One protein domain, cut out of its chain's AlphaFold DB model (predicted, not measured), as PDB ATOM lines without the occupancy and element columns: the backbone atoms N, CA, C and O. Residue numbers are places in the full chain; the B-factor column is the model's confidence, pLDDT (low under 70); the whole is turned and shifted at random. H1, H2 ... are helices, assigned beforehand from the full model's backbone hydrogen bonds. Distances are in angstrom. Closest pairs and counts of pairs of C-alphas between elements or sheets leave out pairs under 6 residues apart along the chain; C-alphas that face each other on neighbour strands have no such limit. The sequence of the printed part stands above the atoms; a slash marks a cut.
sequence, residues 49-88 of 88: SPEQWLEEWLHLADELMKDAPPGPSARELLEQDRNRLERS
ATOM      1  N   SER A  49     -22.161  52.572  45.194       85.88
ATOM      2  CA  SER A  49     -22.399  53.624  44.215       85.88
ATOM      3  C   SER A  49     -22.074  53.075  42.815       85.88
ATOM      4  O   SER A  49     -21.264  52.148  42.699       85.88
ATOM      5  N   PRO A  50     -22.693  53.586  41.740       86.75
ATOM      6  CA  PRO A  50     -22.402  53.116  40.387       86.75
ATOM      7  C   PRO A  50     -20.899  53.066  40.072       86.75
ATOM      8  O   PRO A  50     -20.448  52.171  39.364       86.75
ATOM      9  N   GLU A  51     -20.124  53.988  40.646       91.25
ATOM     10  CA  GLU A  51     -18.666  54.050  40.534       91.25
ATOM     11  C   GLU A  51     -17.981  52.890  41.270       91.25
ATOM     12  O   GLU A  51     -17.137  52.223  40.683       91.25
ATOM     13  N   GLN A  52     -18.379  52.601  42.514       86.75
ATOM     14  CA  GLN A  52     -17.845  51.474  43.290       86.75
ATOM     15  C   GLN A  52     -18.184  50.131  42.640       86.75
ATOM     16  O   GLN A  52     -17.338  49.249  42.542       86.75
ATOM     17  N   TRP A  53     -19.413  49.999  42.140       91.00
ATOM     18  CA  TRP A  53     -19.843  48.817  41.404       91.00
ATOM     19  C   TRP A  53     -19.011  48.620  40.132       91.00
ATOM     20  O   TRP A  53     -18.560  47.511  39.855       91.00
ATOM     21  N   LEU A  54     -18.775  49.691  39.368       94.06
ATOM     22  CA  LEU A  54     -17.954  49.634  38.160       94.06
ATOM     23  C   LEU A  54     -16.507  49.241  38.477       94.06
ATOM     24  O   LEU A  54     -15.925  48.433  37.758       94.06
ATOM     25  N   GLU A  55     -15.936  49.786  39.549       93.94
ATOM     26  CA  GLU A  55     -14.563  49.496  39.961       93.94
ATOM     27  C   GLU A  55     -14.386  48.032  40.397       93.94
ATOM     28  O   GLU A  55     -13.439  47.375  39.967       93.94
ATOM     29  N   GLU A  56     -15.346  47.474  41.142       91.75
ATOM     30  CA  GLU A  56     -15.371  46.043  41.481       91.75
ATOM     31  C   GLU A  56     -15.452  45.153  40.230       91.75
ATOM     32  O   GLU A  56     -14.743  44.148  40.124       91.75
ATOM     33  N   TRP A  57     -16.281  45.533  39.254       93.56
ATOM     34  CA  TRP A  57     -16.405  44.807  37.988       93.56
ATOM     35  C   TRP A  57     -15.123  44.836  37.155       93.56
ATOM     36  O   TRP A  57     -14.741  43.809  36.590       93.56
ATOM     37  N   LEU A  58     -14.450  45.988  37.081       94.12
ATOM     38  CA  LEU A  58     -13.179  46.126  36.368       94.12
ATOM     39  C   LEU A  58     -12.070  45.318  37.045       94.12
ATOM     40  O   LEU A  58     -11.351  44.593  36.363       94.12
ATOM     41  N   HIS A  59     -11.991  45.354  38.377       93.81
ATOM     42  CA  HIS A  59     -11.024  44.552  39.123       93.81
ATOM     43  C   HIS A  59     -11.209  43.050  38.862       93.81
ATOM     44  O   HIS A  59     -10.241  42.310  38.694       93.81
ATOM     45  N   LEU A  60     -12.457  42.576  38.809       92.19
ATOM     46  CA  LEU A  60     -12.747  41.173  38.517       92.19
ATOM     47  C   LEU A  60     -12.365  40.796  37.078       92.19
ATOM     48  O   LEU A  60     -11.864  39.694  36.846       92.19
ATOM     49  N   ALA A  61     -12.557  41.710  36.123       87.88
ATOM     50  CA  ALA A  61     -12.104  41.525  34.749       87.88
ATOM     51  C   ALA A  61     -10.571  41.438  34.653       87.88
ATOM     52  O   ALA A  61     -10.065  40.541  33.980       87.88
ATOM     53  N   ASP A  62      -9.833  42.303  35.355       90.19
ATOM     54  CA  ASP A  62      -8.365  42.281  35.372       90.19
ATOM     55  C   ASP A  62      -7.814  40.982  35.977       90.19
ATOM     56  O   ASP A  62      -6.901  40.371  35.415       90.19
ATOM     57  N   GLU A  63      -8.399  40.514  37.083       90.81
ATOM     58  CA  GLU A  63      -8.032  39.231  37.691       90.81
ATOM     59  C   GLU A  63      -8.299  38.055  36.746       90.81
ATOM     60  O   GLU A  63      -7.451  37.179  36.597       90.81
ATOM     61  N   LEU A  64      -9.440  38.048  36.053       87.25
ATOM     62  CA  LEU A  64      -9.753  37.001  35.082       87.25
ATOM     63  C   LEU A  64      -8.791  37.016  33.884       87.25
ATOM     64  O   LEU A  64      -8.445  35.966  33.345       87.25
ATOM     65  N   MET A  65      -8.363  38.205  33.461       83.50
ATOM     66  CA  MET A  65      -7.485  38.377  32.307       83.50
ATOM     67  C   MET A  65      -6.016  38.051  32.601       83.50
ATOM     68  O   MET A  65      -5.282  37.771  31.652       83.50
ATOM     69  N   LYS A  66      -5.578  38.028  33.869       85.69
ATOM     70  CA  LYS A  66      -4.197  37.654  34.247       85.69
ATOM     71  C   LYS A  66      -3.773  36.292  33.703       85.69
ATOM     72  O   LYS A  66      -2.659  36.163  33.203       85.69
ATOM     73  N   ASP A  67      -4.664  35.307  33.786       82.75
ATOM     74  CA  ASP A  67      -4.397  33.923  33.375       82.75
ATOM     75  C   ASP A  67      -5.005  33.587  32.005       82.75
ATOM     76  O   ASP A  67      -5.040  32.423  31.593       82.75
ATOM     77  N   ALA A  68      -5.507  34.593  31.281       77.81
ATOM     78  CA  ALA A  68      -6.126  34.367  29.988       77.81
ATOM     79  C   ALA A  68      -5.071  33.869  28.981       77.81
ATOM     80  O   ALA A  68      -4.056  34.539  28.756       77.81
ATOM     81  N   PRO A  69      -5.285  32.701  28.344       76.44
ATOM     82  CA  PRO A  69      -4.356  32.205  27.346       76.44
ATOM     83  C   PRO A  69      -4.298  33.177  26.157       76.44
ATOM     84  O   PRO A  69      -5.335  33.719  25.760       76.44
ATOM     85  N   PRO A  70      -3.118  33.380  25.546       73.00
ATOM     86  CA  PRO A  70      -3.015  34.169  24.330       73.00
ATOM     87  C   PRO A  70      -3.839  33.484  23.237       73.00
ATOM     88  O   PRO A  70      -3.552  32.361  22.820       73.00
ATOM     89  N   GLY A  71      -4.895  34.154  22.798       69.94
ATOM     90  CA  GLY A  71      -5.848  33.619  21.842       69.94
ATOM     91  C   GLY A  71      -6.734  34.720  21.275       69.94
ATOM     92  O   GLY A  71      -6.741  35.835  21.802       69.94
ATOM     93  N   PRO A  72      -7.461  34.428  20.186       75.81
ATOM     94  CA  PRO A  72      -8.383  35.386  19.604       75.81
ATOM     95  C   PRO A  72      -9.437  35.761  20.642       75.81
ATOM     96  O   PRO A  72     -10.070  34.906  21.265       75.81
ATOM     97  N   SER A  73      -9.625  37.060  20.821       79.38
ATOM     98  CA  SER A  73     -10.712  37.614  21.609       79.38
ATOM     99  C   SER A  73     -12.057  37.075  21.118       79.38
ATOM    100  O   SER A  73     -12.229  36.719  19.948       79.38
ATOM    101  N   ALA A  74     -13.062  37.094  21.996       78.81
ATOM    102  CA  ALA A  74     -14.434  36.759  21.616       78.81
ATOM    103  C   ALA A  74     -14.896  37.549  20.372       78.81
ATOM    104  O   ALA A  74     -15.600  37.015  19.520       78.81
ATOM    105  N   ARG A  75     -14.435  38.798  20.220       78.31
ATOM    106  CA  ARG A  75     -14.715  39.634  19.048       78.31
ATOM    107  C   ARG A  75     -14.074  39.085  17.771       78.31
ATOM    108  O   ARG A  75     -14.731  39.052  16.738       78.31
ATOM    109  N   GLU A  76     -12.823  38.640  17.837       83.25
ATOM    110  CA  GLU A  76     -12.108  38.061  16.692       83.25
ATOM    111  C   GLU A  76     -12.703  36.717  16.262       83.25
ATOM    112  O   GLU A  76     -12.810  36.461  15.065       83.25
ATOM    113  N   LEU A  77     -13.167  35.900  17.211       85.06
ATOM    114  CA  LEU A  77     -13.880  34.654  16.908       85.06
ATOM    115  C   LEU A  77     -15.206  34.916  16.178       85.06
ATOM    116  O   LEU A  77     -15.499  34.267  15.174       85.06
ATOM    117  N   LEU A  78     -15.984  35.903  16.635       87.44
ATOM    118  CA  LEU A  78     -17.240  36.296  15.986       87.44
ATOM    119  C   LEU A  78     -17.012  36.888  14.587       87.44
ATOM    120  O   LEU A  78     -17.767  36.618  13.657       87.44
ATOM    121  N   GLU A  79     -15.955  37.680  14.425       89.19
ATOM    122  CA  GLU A  79     -15.576  38.279  13.146       89.19
ATOM    123  C   GLU A  79     -15.127  37.214  12.132       89.19
ATOM    124  O   GLU A  79     -15.509  37.265  10.962       89.19
ATOM    125  N   GLN A  80     -14.373  36.208  12.582       87.81
ATOM    126  CA  GLN A  80     -13.997  35.057  11.758       87.81
ATOM    127  C   GLN A  80     -15.216  34.239  11.318       87.81
ATOM    128  O   GLN A  80     -15.304  33.868  10.145       87.81
ATOM    129  N   ASP A  81     -16.168  33.990  12.219       87.19
ATOM    130  CA  ASP A  81     -17.373  33.219  11.902       87.19
ATOM    131  C   ASP A  81     -18.289  33.958  10.913       87.19
ATOM    132  O   ASP A  81     -18.745  33.373   9.928       87.19
ATOM    133  N   ARG A  82     -18.461  35.275  11.089       87.25
ATOM    134  CA  ARG A  82     -19.184  36.132  10.136       87.25
ATOM    135  C   ARG A  82     -18.558  36.088   8.743       87.25
ATOM    136  O   ARG A  82     -19.254  35.827   7.766       87.25
ATOM    137  N   ASN A  83     -17.243  36.282   8.650       88.69
ATOM    138  CA  ASN A  83     -16.528  36.261   7.372       88.69
ATOM    139  C   ASN A  83     -16.632  34.902   6.657       88.69
ATOM    140  O   ASN A  83     -16.551  34.846   5.430       88.69
ATOM    141  N   ARG A  84     -16.797  33.801   7.406       88.88
ATOM    142  CA  ARG A  84     -17.053  32.469   6.840       88.88
ATOM    143  C   ARG A  84     -18.440  32.387   6.201       88.88
ATOM    144  O   ARG A  84     -18.554  31.826   5.117       88.88
ATOM    145  N   LEU A  85     -19.465  32.930   6.858       83.38
ATOM    146  CA  LEU A  85     -20.853  32.902   6.380       83.38
ATOM    147  C   LEU A  85     -21.083  33.809   5.164       83.38
ATOM    148  O   LEU A  85     -21.853  33.461   4.282       83.38
ATOM    149  N   GLU A  86     -20.391  34.944   5.083       85.69
ATOM    150  CA  GLU A  86     -20.506  35.876   3.949       85.69
ATOM    151  C   GLU A  86     -19.778  35.395   2.678       85.69
ATOM    152  O   GLU A  86     -19.932  35.988   1.611       85.69
ATOM    153  N   ARG A  87     -18.968  34.332   2.780       73.38
ATOM    154  CA  ARG A  87     -18.207  33.746   1.662       73.38
ATOM    155  C   ARG A  87     -18.782  32.423   1.130       73.38
ATOM    156  O   ARG A  87     -18.162  31.856   0.230       73.38
ATOM    157  N   SER A  88     -19.903  31.927   1.668       58.94
ATOM    158  CA  SER A  88     -20.617  30.731   1.172       58.94
ATOM    159  C   SER A  88     -21.818  31.108   0.317       58.94
ATOM    160  O   SER A  88     -22.008  30.467  -0.735       58.94
TER     161      SER A  88
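What this domain is: This is residues 49 to 88 of the 88 residues of an uncharacterized protein of Chloroflexi bacterium (UniProt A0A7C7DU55). Two separate helices, the longer H1 and the shorter H2, are strung out end after end on an open chain, and a curved link, residues 67 to 73, bows out between them. The helices have no contact with each other and there is no common core. The printed part has 40 residues, with H1 then H2 along the chain and no named strand; the class is all helix. It is extended, with a radius of gyration of the C-alphas of 15.8 A, and spans 48 by 24 by 6 A.

How they stand to each other: H1, residues 50 to 66, stands free. H2, residues 74 to 85, is apart from H1, with no C-alpha of the one within 8 A of the other. The link between them, 7 residues, is short. In H1 and H2 every O i to N i+4 pair is within hydrogen-bond range.

Where its parts are: H1 measures 24.7 A from C-alpha 50 at (-22.402, 53.116, 40.387) to C-alpha 66 at (-4.197, 37.654, 34.247). H2 measures 17.0 A and ends at C-alpha 85, (-20.853, 32.902, 6.380).

The domain as a whole: The C-alphas of Ser 49 and Ser 88, the two farthest apart, are 48.8 A apart. The printed part has no cut. Residues 71 and 88 have pLDDT under 70.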